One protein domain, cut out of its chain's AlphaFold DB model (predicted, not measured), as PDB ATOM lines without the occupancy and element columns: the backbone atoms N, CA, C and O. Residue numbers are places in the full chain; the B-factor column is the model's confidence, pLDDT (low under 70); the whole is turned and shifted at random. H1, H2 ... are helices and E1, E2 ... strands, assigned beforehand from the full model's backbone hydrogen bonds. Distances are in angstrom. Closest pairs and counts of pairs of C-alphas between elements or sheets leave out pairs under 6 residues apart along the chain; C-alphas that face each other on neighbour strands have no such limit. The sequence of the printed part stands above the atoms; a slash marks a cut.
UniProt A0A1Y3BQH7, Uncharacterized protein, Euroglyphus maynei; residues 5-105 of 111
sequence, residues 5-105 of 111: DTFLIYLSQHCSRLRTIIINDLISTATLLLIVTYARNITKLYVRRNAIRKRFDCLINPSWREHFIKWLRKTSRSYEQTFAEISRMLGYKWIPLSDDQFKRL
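What this domain is: This is residues 5 to 105 of the 111 residues of an uncharacterized protein of Euroglyphus maynei (UniProt A0A1Y3BQH7). Three helices, H1, H2 and H4, stand side by side and run the same way, with H2 in the middle as the core; H3 crosses H2 at a steep tilt at one end of the model. A small ribbon of two parallel strands, E1 and E2, lies between these three helices and short H5 at the opposite end, while residues 62 to 68, of which 66 to 68 belong to H3, stick out from the rest. The printed part has 101 residues, with five named helices and two named strands in the order H1 E1 H2 E2 H3 H4 H5, and its class is mostly helix. It is compact, with a radius of gyration of the C-alphas of 12.9 A and spans of 41 by 29 by 24 A.

Where its parts are: Find C-alpha 5 at (189.222, 107.677, -37.179); from there H1 runs over residues 5 to 14, 14.5 A. E1 is residues 20 to 23, 10.1 A, and H2 is residues 29 to 38, 14.5 A. Look next at E2, residues 44 to 47, 10.0 A. H3, residues 66 to 75, starts at C-alpha 66 (206.419, 109.298, -23.854) and is 14.2 A long. H4, residues 79 to 90, is the longest helix at 16.1 A. H5, residues 99 to 103, is 6.2 A long and ends at C-alpha 103 (187.038, 96.193, -55.319).

How they stand to each other: Begin at the hub, H2. H1 and H2 touch, closest at the C-alphas of Gln 13 and Tyr 38, 5.0 A, at a shallow tilt of 13 degrees, the same way. H2 and H4 touch, closest at C-alphas 29 and 82, 6.5 A, at a shallow tilt of 12 degrees, the same way. H2 and H3 touch, closest at C-alphas 30 and 72, 6.5 A, at a steep tilt of 49 degrees, opposite ways. H3 and H4 only just touch, only at the corner, with 3 pairs of C-alphas within 8 A, the closest being 75 and 81 at 5.4 A. E1, H2 and E2 form a strand-helix-strand unit, two parallel neighbour strands with a helix between them in the chain, and its crossover is right-handed. Across the pair, N 23 and O 46 are 2.8 A apart, within hydrogen-bond range. The closest C-alphas of E2 and H5 are 47 and 102, 7.5 A. In each of the five helices every O i to N i+4 pair is within hydrogen-bond range.

The domain as a whole: The two C-alphas farthest apart, those of Pro 62 and Arg 104, are 40.7 A apart. The printed part has no cut. The link from E2 to H3, residues 48 to 65, is long, and in it residues 52 to 53 pair in parallel with residues 27 to 28. Residue 5 alone has a pLDDT under 70.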
ATOM      1  N   ASP A   5     188.038 108.232 -37.842       67.44
ATOM      2  CA  ASP A   5     189.222 107.677 -37.179       67.44
ATOM      3  C   ASP A   5     189.038 107.401 -35.675       67.44
ATOM      4  O   ASP A   5     189.493 106.371 -35.177       67.44
ATOM      5  N   THR A   6     188.367 108.293 -34.941       79.50
ATOM      6  CA  THR A   6     188.152 108.155 -33.493       79.50
ATOM      7  C   THR A   6     187.266 106.953 -33.184       79.50
ATOM      8  O   THR A   6     187.569 106.197 -32.263       79.50
ATOM      9  N   PHE A   7     186.218 106.723 -33.979       84.44
ATOM     10  CA  PHE A   7     185.351 105.555 -33.820       84.44
ATOM     11  C   PHE A   7     186.085 104.256 -34.162       84.44
ATOM     12  O   PHE A   7     185.942 103.272 -33.443       84.44
ATOM     13  N   LEU A   8     186.925 104.255 -35.202       86.44
ATOM     14  CA  LEU A   8     187.745 103.088 -35.548       86.44
ATOM     15  C   LEU A   8     188.743 102.735 -34.438       86.44
ATOM     16  O   LEU A   8     188.907 101.560 -34.099       86.44
ATOM     17  N   ILE A   9     189.382 103.741 -33.835       89.06
ATOM     18  CA  ILE A   9     190.259 103.554 -32.671       89.06
ATOM     19  C   ILE A   9     189.455 103.026 -31.479       89.06
ATOM     20  O   ILE A   9     189.881 102.069 -30.835       89.06
ATOM     21  N   TYR A  10     188.282 103.603 -31.209       89.75
ATOM     22  CA  TYR A  10     187.413 103.178 -30.114       89.75
ATOM     23  C   TYR A  10     186.972 101.715 -30.266       89.75
ATOM     24  O   TYR A  10     187.114 100.930 -29.326       89.75
ATOM     25  N   LEU A  11     186.527 101.313 -31.462       90.06
ATOM     26  CA  LEU A  11     186.197  99.922 -31.787       90.06
ATOM     27  C   LEU A  11     187.405  99.004 -31.587       90.06
ATOM     28  O   LEU A  11     187.287  97.958 -30.956       90.06
ATOM     29  N   SER A  12     188.583  99.422 -32.052       91.38
ATOM     30  CA  SER A  12     189.825  98.657 -31.882       91.38
ATOM     31  C   SER A  12     190.167  98.415 -30.407       91.38
ATOM     32  O   SER A  12     190.716  97.372 -30.073       91.38
ATOM     33  N   GLN A  13     189.833  99.357 -29.521       90.69
ATOM     34  CA  GLN A  13     190.080  99.245 -28.080       90.69
ATOM     35  C   GLN A  13     189.074  98.345 -27.354       90.69
ATOM     36  O   GLN A  13     189.460  97.639 -26.425       90.69
ATOM     37  N   HIS A  14     187.801  98.374 -27.752       91.88
ATOM     38  CA  HIS A  14     186.716  97.743 -26.986       91.88
ATOM     39  C   HIS A  14     186.262  96.399 -27.574       91.88
ATOM     40  O   HIS A  14     185.760  95.538 -26.849       91.88
ATOM     41  N   CYS A  15     186.466  96.164 -28.870       91.31
ATOM     42  CA  CYS A  15     186.047  94.934 -29.534       91.31
ATOM     43  C   CYS A  15     187.145  93.865 -29.462       91.31
ATOM     44  O   CYS A  15     187.908  93.661 -30.405       91.31
ATOM     45  N   SER A  16     187.183  93.102 -28.368       88.62
ATOM     46  CA  SER A  16     188.167  92.022 -28.180       88.62
ATOM     47  C   SER A  16     188.071  90.902 -29.225       88.62
ATOM     48  O   SER A  16     189.049  90.201 -29.459       88.62
ATOM     49  N   ARG A  17     186.923  90.724 -29.885       90.19
ATOM     50  CA  ARG A  17     186.719  89.711 -30.939       90.19
ATOM     51  C   ARG A  17     186.915  90.250 -32.361       90.19
ATOM     52  O   ARG A  17     186.618  89.541 -33.319       90.19
ATOM     53  N   LEU A  18     187.396  91.484 -32.514       91.62
ATOM     54  CA  LEU A  18     187.601  92.101 -33.822       91.62
ATOM     55  C   LEU A  18     188.753  91.416 -34.566       91.62
ATOM     56  O   LEU A  18     189.919  91.628 -34.248       91.62
ATOM     57  N   ARG A  19     188.416  90.588 -35.561       93.19
ATOM     58  CA  ARG A  19     189.399  89.852 -36.375       93.19
ATOM     59  C   ARG A  19     189.730  90.538 -37.692       93.19
ATOM     60  O   ARG A  19     190.837  90.387 -38.200       93.19
ATOM     61  N   THR A  20     188.779  91.255 -38.279       93.56
ATOM     62  CA  THR A  20     188.932  91.828 -39.617       93.56
ATOM     63  C   THR A  20     188.441  93.263 -39.648       93.56
ATOM     64  O   THR A  20     187.331  93.542 -39.206       93.56
ATOM     65  N   ILE A  21     189.267  94.161 -40.187       93.81
ATOM     66  CA  ILE A  21     188.911  95.559 -40.448       93.81
ATOM     67  C   ILE A  21     189.152  95.848 -41.930       93.81
ATOM     68  O   ILE A  21     190.215  95.530 -42.467       93.81
ATOM     69  N   ILE A  22     188.166  96.460 -42.583       95.00
ATOM     70  CA  ILE A  22     188.214  96.858 -43.992       95.00
ATOM     71  C   ILE A  22     187.952  98.358 -44.063       95.00
ATOM     72  O   ILE A  22     186.933  98.827 -43.567       95.00
ATOM     73  N   ILE A  23     188.873  99.107 -44.668       94.19
ATOM     74  CA  ILE A  23     188.851 100.573 -44.693       94.19
ATOM     75  C   ILE A  23     188.929 101.055 -46.140       94.19
ATOM     76  O   ILE A  23     189.954 100.899 -46.812       94.19
ATOM     77  N   ASN A  24     187.828 101.638 -46.614       93.38
ATOM     78  CA  ASN A  24     187.731 102.275 -47.930       93.38
ATOM     79  C   ASN A  24     187.965 103.794 -47.868       93.38
ATOM     80  O   ASN A  24     188.450 104.403 -48.833       93.38
ATOM     81  N   ASP A  25     187.598 104.385 -46.734       90.62
ATOM     82  CA  ASP A  25     187.661 105.817 -46.490       90.62
ATOM     83  C   ASP A  25     189.062 106.279 -46.121       90.62
ATOM     84  O   ASP A  25     189.956 105.500 -45.782       90.62
ATOM     85  N   LEU A  26     189.248 107.589 -46.235       92.75
ATOM     86  CA  LEU A  26     190.522 108.230 -46.004       92.75
ATOM     87  C   LEU A  26     191.001 108.022 -44.563       92.75
ATOM     88  O   LEU A  26     190.281 108.354 -43.628       92.75
ATOM     89  N   ILE A  27     192.235 107.552 -44.398       93.50
ATOM     90  CA  ILE A  27     192.811 107.250 -43.088       93.50
ATOM     91  C   ILE A  27     194.274 107.674 -43.005       93.50
ATOM     92  O   ILE A  27     195.029 107.581 -43.976       93.50
ATOM     93  N   SER A  28     194.702 108.155 -41.840       94.88
ATOM     94  CA  SER A  28     196.100 108.517 -41.630       94.88
ATOM     95  C   SER A  28     196.972 107.309 -41.276       94.88
ATOM     96  O   SER A  28     196.526 106.324 -40.684       94.88
ATOM     97  N   THR A  29     198.262 107.399 -41.595       96.81
ATOM     98  CA  THR A  29     199.270 106.425 -41.149       96.81
ATOM     99  C   THR A  29     199.341 106.315 -39.623       96.81
ATOM    100  O   THR A  29     199.559 105.221 -39.107       96.81
ATOM    101  N   ALA A  30     199.123 107.409 -38.885       95.81
ATOM    102  CA  ALA A  30     199.083 107.370 -37.426       95.81
ATOM    103  C   ALA A  30     197.847 106.623 -36.896       95.81
ATOM    104  O   ALA A  30     197.989 105.784 -36.010       95.81
ATOM    105  N   THR A  31     196.664 106.847 -37.478       94.81
ATOM    106  CA  THR A  31     195.449 106.102 -37.115       94.81
ATOM    107  C   THR A  31     195.604 104.610 -37.409       94.81
ATOM    108  O   THR A  31     195.246 103.794 -36.565       94.81
ATOM    109  N   LEU A  32     196.206 104.227 -38.541       96.06
ATOM    110  CA  LEU A  32     196.483 102.814 -38.840       96.06
ATOM    111  C   LEU A  32     197.371 102.152 -37.781       96.06
ATOM    112  O   LEU A  32     197.063 101.049 -37.333       96.06
ATOM    113  N   LEU A  33     198.436 102.835 -37.352       96.88
ATOM    114  CA  LEU A  33     199.304 102.349 -36.275       96.88
ATOM    115  C   LEU A  33     198.540 102.201 -34.953       96.88
ATOM    116  O   LEU A  33     198.735 101.213 -34.246       96.88
ATOM    117  N   LEU A  34     197.646 103.137 -34.625       95.19
ATOM    118  CA  LEU A  34     196.801 103.033 -33.433       95.19
ATOM    119  C   LEU A  34     195.819 101.862 -33.514       95.19
ATOM    120  O   LEU A  34     195.678 101.133 -32.536       95.19
ATOM    121  N   ILE A  35     195.189 101.645 -34.671       94.81
ATOM    122  CA  ILE A  35     194.274 100.518 -34.894       94.81
ATOM    123  C   ILE A  35     194.987  99.198 -34.603       94.81
ATOM    124  O   ILE A  35     194.527  98.442 -33.751       94.81
ATOM    125  N   VAL A  36     196.140  98.941 -35.231       95.56
ATOM    126  CA  VAL A  36     196.874  97.677 -35.017       95.56
ATOM    127  C   VAL A  36     197.483  97.565 -33.619       95.56
ATOM    128  O   VAL A  36     197.728  96.463 -33.145       95.56
ATOM    129  N   THR A  37     197.713  98.689 -32.937       95.12
ATOM    130  CA  THR A  37     198.170  98.691 -31.539       95.12
ATOM    131  C   THR A  37     197.057  98.267 -30.585       95.12
ATOM    132  O   THR A  37     197.307  97.537 -29.626       95.12
ATOM    133  N   TYR A  38     195.834  98.749 -30.809       94.25
ATOM    134  CA  TYR A  38     194.720  98.510 -29.894       94.25
ATOM    135  C   TYR A  38     193.936  97.241 -30.213       94.25
ATOM    136  O   TYR A  38     193.538  96.540 -29.283       94.25
ATOM    137  N   ALA A  39     193.763  96.906 -31.491       94.50
ATOM    138  CA  ALA A  39     193.045  95.716 -31.928       94.50
ATOM    139  C   ALA A  39     193.906  94.457 -31.734       94.50
ATOM    140  O   ALA A  39     194.438  93.893 -32.683       94.50
ATOM    141  N   ARG A  40     194.043  93.996 -30.486       89.12
ATOM    142  CA  ARG A  40     194.972  92.911 -30.102       89.12
ATOM    143  C   ARG A  40     194.756  91.578 -30.826       89.12
ATOM    144  O   ARG A  40     195.687  90.790 -30.910       89.12
ATOM    145  N   ASN A  41     193.542  91.323 -31.313       92.38
ATOM    146  CA  ASN A  41     193.153  90.059 -31.947       92.38
ATOM    147  C   ASN A  41     192.864  90.203 -33.448       92.38
ATOM    148  O   ASN A  41     192.273  89.303 -34.054       92.38
ATOM    149  N   ILE A  42     193.251  91.332 -34.050       95.00
ATOM    150  CA  ILE A  42     193.091  91.526 -35.486       95.00
ATOM    151  C   ILE A  42     194.016  90.574 -36.243       95.00
ATOM    152  O   ILE A  42     195.204  90.465 -35.959       95.00
ATOM    153  N   THR A  43     193.459  89.887 -37.234       93.69
ATOM    154  CA  THR A  43     194.200  88.974 -38.110       93.69
ATOM    155  C   THR A  43     194.222  89.457 -39.550       93.69
ATOM    156  O   THR A  43     195.094  89.062 -40.314       93.69
ATOM    157  N   LYS A  44     193.268  90.308 -39.942       94.94
ATOM    158  CA  LYS A  44     193.156  90.840 -41.300       94.94
ATOM    159  C   LYS A  44     192.880  92.343 -41.256       94.94
ATOM    160  O   LYS A  44     191.865  92.784 -40.723       94.94
ATOM    161  N   LEU A  45     193.756  93.127 -41.870       96.25
ATOM    162  CA  LEU A  45     193.546  94.554 -42.105       96.25
ATOM    163  C   LEU A  45     193.591  94.814 -43.611       96.25
ATOM    164  O   LEU A  45     194.625  94.600 -44.240       96.25
ATOM    165  N   TYR A  46     192.497  95.295 -44.191       96.69
ATOM    166  CA  TYR A  46     192.429  95.643 -45.609       96.69
ATOM    167  C   TYR A  46     192.200  97.137 -45.759       96.69
ATOM    168  O   TYR A  46     191.213  97.674 -45.267       96.69
ATOM    169  N   VAL A  47     193.113  97.815 -46.448       96.88
ATOM    170  CA  VAL A  47     193.046  99.266 -46.637       96.88
ATOM    171  C   VAL A  47     193.328  99.586 -48.089       96.88
ATOM    172  O   VAL A  47     194.277  99.054 -48.676       96.88
ATOM    173  N   ARG A  48     192.513 100.463 -48.666       97.12
ATOM    174  CA  ARG A  48     192.739 100.989 -50.010       97.12
ATOM    175  C   ARG A  48     193.935 101.942 -50.000       97.12
ATOM    176  O   ARG A  48     193.955 102.921 -49.262       97.12
ATOM    177  N   ARG A  49     194.942 101.682 -50.834       97.12
ATOM    178  CA  ARG A  49     196.224 102.410 -50.854       97.12
ATOM    179  C   ARG A  49     196.053 103.912 -51.034       97.12
ATOM    180  O   ARG A  49     196.665 104.677 -50.299       97.12
ATOM    181  N   ASN A  50     195.186 104.318 -51.958       95.94
ATOM    182  CA  ASN A  50     194.931 105.726 -52.264       95.94
ATOM    183  C   ASN A  50     194.165 106.463 -51.150       95.94
ATOM    184  O   ASN A  50     194.083 107.688 -51.165       95.94
ATOM    185  N   ALA A  51     193.618 105.732 -50.175       94.56
ATOM    186  CA  ALA A  51     192.963 106.309 -49.011       94.56
ATOM    187  C   ALA A  51     193.948 106.628 -47.870       94.56
ATOM    188  O   ALA A  51     193.591 107.350 -46.943       94.56
ATOM    189  N   ILE A  52     195.191 106.134 -47.926       96.31
ATOM    190  CA  ILE A  52     196.166 106.342 -46.851       96.31
ATOM    191  C   ILE A  52     196.852 107.697 -47.021       96.31
ATOM    192  O   ILE A  52     197.505 107.954 -48.032       96.31
ATOM    193  N   ARG A  53     196.773 108.552 -45.997       95.12
ATOM    194  CA  ARG A  53     197.539 109.802 -45.917       95.12
ATOM    195  C   ARG A  53     198.667 109.691 -44.901       95.12
ATOM    196  O   ARG A  53     198.439 109.450 -43.720       95.12
ATOM    197  N   LYS A  54     199.894 109.956 -45.344       95.25
ATOM    198  CA  LYS A  54     201.068 110.086 -44.472       95.25
ATOM    199  C   LYS A  54     200.927 111.301 -43.552       95.25
ATOM    200  O   LYS A  54     201.256 112.420 -43.947       95.25
ATOM    201  N   ARG A  55     200.409 111.098 -42.340       91.75
ATOM    202  CA  ARG A  55     200.121 112.180 -41.393       91.75
ATOM    203  C   ARG A  55     200.127 111.666 -39.957       91.75
ATOM    204  O   ARG A  55     199.558 110.622 -39.665       91.75
ATOM    205  N   PHE A  56     200.725 112.454 -39.065       89.25
ATOM    206  CA  PHE A  56     200.498 112.351 -37.628       89.25
ATOM    207  C   PHE A  56     199.421 113.360 -37.249       89.25
ATOM    208  O   PHE A  56     199.690 114.561 -37.204       89.25
ATOM    209  N   ASP A  57     198.197 112.889 -37.057       85.00
ATOM    210  CA  ASP A  57     197.046 113.745 -36.778       85.00
ATOM    211  C   ASP A  57     196.332 113.414 -35.467       85.00
ATOM    212  O   ASP A  57     195.404 114.127 -35.094       85.00
ATOM    213  N   CYS A  58     196.772 112.395 -34.739       79.38
ATOM    214  CA  CYS A  58     196.144 111.966 -33.498       79.38
ATOM    215  C   CYS A  58     196.270 113.024 -32.389       79.38
ATOM    216  O   CYS A  58     197.338 113.608 -32.185       79.38
ATOM    217  N   LEU A  59     195.187 113.214 -31.631       82.44
ATOM    218  CA  LEU A  59     195.240 113.926 -30.358       82.44
ATOM    219  C   LEU A  59     196.021 113.064 -29.364       82.44
ATOM    220  O   LEU A  59     195.746 111.872 -29.218       82.44
ATOM    221  N   ILE A  60     197.025 113.650 -28.716       83.38
ATOM    222  CA  ILE A  60     197.838 112.931 -27.737       83.38
ATOM    223  C   ILE A  60     196.971 112.667 -26.512       83.38
ATOM    224  O   ILE A  60     196.476 113.601 -25.885       83.38
ATOM    225  N   ASN A  61     196.805 111.393 -26.167       84.12
ATOM    226  CA  ASN A  61     196.142 111.018 -24.931       84.12
ATOM    227  C   ASN A  61     197.127 111.202 -23.756       84.12
ATOM    228  O   ASN A  61     198.229 110.654 -23.824       84.12
ATOM    229  N   PRO A  62     196.753 111.912 -22.674       86.31
ATOM    230  CA  PRO A  62     197.616 112.111 -21.505       86.31
ATOM    231  C   PRO A  62     198.107 110.814 -20.844       86.31
ATOM    232  O   PRO A  62     199.154 110.806 -20.208       86.31
ATOM    233  N   SER A  63     197.374 109.709 -21.007       89.75
ATOM    234  CA  SER A  63     197.770 108.390 -20.490       89.75
ATOM    235  C   SER A  63     198.887 107.714 -21.294       89.75
ATOM    236  O   SER A  63     199.444 106.703 -20.856       89.75
ATOM    237  N   TRP A  64     199.221 108.221 -22.484       92.25
ATOM    238  CA  TRP A  64     200.263 107.627 -23.312       92.25
ATOM    239  C   TRP A  64     201.645 107.909 -22.747       92.25
ATOM    240  O   TRP A  64     202.028 109.045 -22.485       92.25
ATOM    241  N   ARG A  65     202.442 106.847 -22.645       95.75
ATOM    242  CA  ARG A  65     203.845 106.962 -22.258       95.75
ATOM    243  C   ARG A  65     204.629 107.698 -23.344       95.75
ATOM    244  O   ARG A  65     204.381 107.526 -24.537       95.75
ATOM    245  N   GLU A  66     205.637 108.461 -22.939       95.12
ATOM    246  CA  GLU A  66     206.419 109.298 -23.854       95.12
ATOM    247  C   GLU A  66     207.058 108.499 -25.007       95.12
ATOM    248  O   GLU A  66     207.029 108.927 -26.162       95.12
ATOM    249  N   HIS A  67     207.576 107.299 -24.722       96.31
ATOM    250  CA  HIS A  67     208.157 106.427 -25.745       96.31
ATOM    251  C   HIS A  67     207.137 106.012 -26.813       96.31
ATOM    252  O   HIS A  67     207.492 105.916 -27.986       96.31
ATOM    253  N   PHE A  68     205.872 105.820 -26.431       95.81
ATOM    254  CA  PHE A  68     204.801 105.475 -27.361       95.81
ATOM    255  C   PHE A  68     204.501 106.645 -28.299       95.81
ATOM    256  O   PHE A  68     204.421 106.467 -29.512       95.81
ATOM    257  N   ILE A  69     204.430 107.864 -27.757       94.69
ATOM    258  CA  ILE A  69     204.229 109.087 -28.549       94.69
ATOM    259  C   ILE A  69     205.392 109.286 -29.530       94.69
ATOM    260  O   ILE A  69     205.168 109.584 -30.707       94.69
ATOM    261  N   LYS A  70     206.635 109.105 -29.061       95.88
ATOM    262  CA  LYS A  70     207.851 109.203 -29.884       95.88
ATOM    263  C   LYS A  70     207.849 108.172 -31.014       95.88
ATOM    264  O   LYS A  70     208.074 108.548 -32.165       95.88
ATOM    265  N   TRP A  71     207.546 106.909 -30.705       96.81
ATOM    266  CA  TRP A  71     207.395 105.846 -31.703       96.81
ATOM    267  C   TRP A  71     206.313 106.204 -32.729       96.81
ATOM    268  O   TRP A  71     206.605 106.255 -33.919       96.81
ATOM    269  N   LEU A  72     205.107 106.569 -32.286       96.38
ATOM    270  CA  LEU A  72     203.985 106.857 -33.182       96.38
ATOM    271  C   LEU A  72     204.292 108.038 -34.113       96.38
ATOM    272  O   LEU A  72     204.035 107.970 -35.317       96.38
ATOM    273  N   ARG A  73     204.894 109.114 -33.585       95.31
ATOM    274  CA  ARG A  73     205.324 110.276 -34.385       95.31
ATOM    275  C   ARG A  73     206.389 109.919 -35.413       95.31
ATOM    276  O   ARG A  73     206.328 110.431 -36.528       95.31
ATOM    277  N   LYS A  74     207.368 109.089 -35.045       96.25
ATOM    278  CA  LYS A  74     208.447 108.670 -35.948       96.25
ATOM    279  C   LYS A  74     207.895 107.772 -37.055       96.25
ATOM    280  O   LYS A  74     208.006 108.116 -38.230       96.25
ATOM    281  N   THR A  75     207.240 106.681 -36.673       97.62
ATOM    282  CA  THR A  75     206.806 105.618 -37.584       97.62
ATOM    283  C   THR A  75     205.735 106.101 -38.568       97.62
ATOM    284  O   THR A  75     205.815 105.799 -39.757       97.62
ATOM    285  N   SER A  76     204.784 106.936 -38.127       96.44
ATOM    286  CA  SER A  76     203.700 107.450 -38.990       96.44
ATOM    287  C   SER A  76     204.163 108.393 -40.109       96.44
ATOM    288  O   SER A  76     203.415 108.646 -41.055       96.44
ATOM    289  N   ARG A  77     205.386 108.932 -40.046       95.62
ATOM    290  CA  ARG A  77     205.905 109.891 -41.039       95.62
ATOM    291  C   ARG A  77     206.526 109.235 -42.274       95.62
ATOM    292  O   ARG A  77     206.960 109.956 -43.173       95.62
ATOM    293  N   SER A  78     206.530 107.905 -42.356       96.25
ATOM    294  CA  SER A  78     206.988 107.145 -43.521       96.25
ATOM    295  C   SER A  78     206.021 106.006 -43.834       96.25
ATOM    296  O   SER A  78     205.651 105.251 -42.939       96.25
ATOM    297  N   TYR A  79     205.635 105.864 -45.107       97.62
ATOM    298  CA  TYR A  79     204.842 104.716 -45.551       97.62
ATOM    299  C   TYR A  79     205.594 103.411 -45.327       97.62
ATOM    300  O   TYR A  79     205.028 102.474 -44.785       97.62
ATOM    301  N   GLU A  80     206.879 103.377 -45.670       97.44
ATOM    302  CA  GLU A  80     207.725 102.200 -45.497       97.44
ATOM    303  C   GLU A  80     207.783 101.764 -44.029       97.44
ATOM    304  O   GLU A  80     207.460 100.621 -43.718       97.44
ATOM    305  N   GLN A  81     208.088 102.693 -43.112       97.94
ATOM    306  CA  GLN A  81     208.144 102.378 -41.678       97.94
ATOM    307  C   GLN A  81     206.772 101.978 -41.137       97.94
ATOM    308  O   GLN A  81     206.670 101.022 -40.375       97.94
ATOM    309  N   THR A  82     205.711 102.673 -41.556       98.38
ATOM    310  CA  THR A  82     204.339 102.341 -41.152       98.38
ATOM    311  C   THR A  82     203.963 100.931 -41.604       98.38
ATOM    312  O   THR A  82     203.438 100.156 -40.813       98.38
ATOM    313  N   PHE A  83     204.236 100.570 -42.857       98.38
ATOM    314  CA  PHE A  83     203.822  99.285 -43.424       98.38
ATOM    315  C   PHE A  83     204.665  98.134 -42.873       98.38
ATOM    316  O   PHE A  83     204.122  97.064 -42.596       98.38
ATOM    317  N   ALA A  84     205.963  98.361 -42.661       98.38
ATOM    318  CA  ALA A  84     206.839  97.409 -41.987       98.38
ATOM    319  C   ALA A  84     206.366  97.141 -40.553       98.38
ATOM    320  O   ALA A  84     206.260  95.988 -40.143       98.38
ATOM    321  N   GLU A  85     206.003  98.190 -39.815       98.25
ATOM    322  CA  GLU A  85     205.530  98.051 -38.441       98.25
ATOM    323  C   GLU A  85     204.160  97.371 -38.363       98.25
ATOM    324  O   GLU A  85     203.960  96.481 -37.539       98.25
ATOM    325  N   ILE A  86     203.231  97.713 -39.260       98.19
ATOM    326  CA  ILE A  86     201.949  97.003 -39.377       98.19
ATOM    327  C   ILE A  86     202.186  95.523 -39.704       98.19
ATOM    328  O   ILE A  86     201.580  94.659 -39.078       98.19
ATOM    329  N   SER A  87     203.102  95.217 -40.628       98.25
ATOM    330  CA  SER A  87     203.460  93.831 -40.963       98.25
ATOM    331  C   SER A  87     203.989  93.074 -39.745       98.25
ATOM    332  O   SER A  87     203.571  91.949 -39.476       98.25
ATOM    333  N   ARG A  88     204.872  93.716 -38.967       97.62
ATOM    334  CA  ARG A  88     205.424  93.158 -37.726       97.62
ATOM    335  C   ARG A  88     204.328  92.873 -36.698       97.62
ATOM    336  O   ARG A  88     204.359  91.824 -36.067       97.62
ATOM    337  N   MET A  89     203.373  93.789 -36.533       96.31
ATOM    338  CA  MET A  89     202.272  93.657 -35.567       96.31
ATOM    339  C   MET A  89     201.255  92.585 -35.973       96.31
ATOM    340  O   MET A  89     200.714  91.904 -35.109       96.31
ATOM    341  N   LEU A  90     201.011  92.415 -37.275       96.31
ATOM    342  CA  LEU A  90     200.084  91.410 -37.804       96.31
ATOM    343  C   LEU A  90     200.716  90.018 -37.980       96.31
ATOM    344  O   LEU A  90     199.996  89.039 -38.156       96.31
ATOM    345  N   GLY A  91     202.048  89.917 -37.962       96.81
ATOM    346  CA  GLY A  91     202.773  88.656 -38.147       96.81
ATOM    347  C   GLY A  91     202.871  88.181 -39.602       96.81
ATOM    348  O   GLY A  91     203.272  87.046 -39.847       96.81
ATOM    349  N   TYR A  92     202.528  89.023 -40.580       96.75
ATOM    350  CA  TYR A  92     202.657  88.722 -42.009       96.75
ATOM    351  C   TYR A  92     202.967  89.984 -42.816       96.75
ATOM    352  O   TYR A  92     202.756  91.103 -42.355       96.75
ATOM    353  N   LYS A  93     203.454  89.819 -44.054       97.50
ATOM    354  CA  LYS A  93     203.730  90.950 -44.951       97.50
ATOM    355  C   LYS A  93     202.431  91.669 -45.311       97.50
ATOM    356  O   LYS A  93     201.656  91.200 -46.143       97.50
ATOM    357  N   TRP A  94     202.224  92.833 -44.713       98.19
ATOM    358  CA  TRP A  94     201.074  93.679 -44.957       98.19
ATOM    359  C   TRP A  94     201.403  94.757 -45.986       98.19
ATOM    360  O   TRP A  94     202.394  95.479 -45.873       98.19
ATOM    361  N   ILE A  95     200.538  94.882 -46.989       97.38
ATOM    362  CA  ILE A  95     200.586  95.949 -47.985       97.38
ATOM    363  C   ILE A  95     199.169  96.459 -48.249       97.38
ATOM    364  O   ILE A  95     198.228  95.661 -48.279       97.38
ATOM    365  N   PRO A  96     198.985  97.767 -48.483       97.50
ATOM    366  CA  PRO A  96     197.682  98.283 -48.849       97.50
ATOM    367  C   PRO A  96     197.311  97.880 -50.281       97.50
ATOM    368  O   PRO A  96     198.154  97.843 -51.193       97.50
ATOM    369  N   LEU A  97     196.022  97.631 -50.476       97.62
ATOM    370  CA  LEU A  97     195.456  97.148 -51.728       97.62
ATOM    371  C   LEU A  97     195.374  98.277 -52.756       97.62
ATOM    372  O   LEU A  97     195.021  99.406 -52.413       97.62
ATOM    373  N   SER A  98     195.661  97.987 -54.025       97.25
ATOM    374  CA  SER A  98     195.254  98.893 -55.107       97.25
ATOM    375  C   SER A  98     193.727  99.013 -55.166       97.25
ATOM    376  O   SER A  98     193.016  98.166 -54.622       97.25
ATOM    377  N   ASP A  99     193.209 100.033 -55.851       95.31
ATOM    378  CA  ASP A  99     191.758 100.215 -55.989       95.31
ATOM    379  C   ASP A  99     191.084  98.967 -56.608       95.31
ATOM    380  O   ASP A  99     190.043  98.526 -56.124       95.31
ATOM    381  N   ASP A 100     191.715  98.316 -57.593       96.00
ATOM    382  CA  ASP A 100     191.189  97.088 -58.212       96.00
ATOM    383  C   ASP A 100     191.260  95.862 -57.296       96.00
ATOM    384  O   ASP A 100     190.356  95.025 -57.288       96.00
ATOM    385  N   GLN A 101     192.336  95.721 -56.514       96.06
ATOM    386  CA  GLN A 101     192.429  94.664 -55.502       96.06
ATOM    387  C   GLN A 101     191.362  94.855 -54.422       96.06
ATOM    388  O   GLN A 101     190.727  93.887 -54.015       96.06
ATOM    389  N   PHE A 102     191.131  96.101 -54.005       95.25
ATOM    390  CA  PHE A 102     190.139  96.438 -52.993       95.25
ATOM    391  C   PHE A 102     188.710  96.141 -53.476       95.25
ATOM    392  O   PHE A 102     187.950  95.503 -52.756       95.25
ATOM    393  N   LYS A 103     188.357  96.501 -54.718       93.06
ATOM    394  CA  LYS A 103     187.038  96.193 -55.319       93.06
ATOM    395  C   LYS A 103     186.746  94.692 -55.430       93.06
ATOM    396  O   LYS A 103     185.591  94.272 -55.367       93.06
ATOM    397  N   ARG A 104     187.787  93.877 -55.622       94.88
ATOM    398  CA  ARG A 104     187.679  92.413 -55.710       94.88
ATOM    399  C   ARG A 104     187.658  91.721 -54.352       94.88
ATOM    400  O   ARG A 104     187.464  90.508 -54.314       94.88
ATOM    401  N   LEU A 105     187.841  92.456 -53.255       92.25
ATOM    402  CA  LEU A 105     187.780  91.885 -51.920       92.25
ATOM    403  C   LEU A 105     186.403  91.236 -51.699       92.25
ATOM    404  O   LEU A 105     185.353  91.830 -51.958       92.25
TER     405      LEU A 105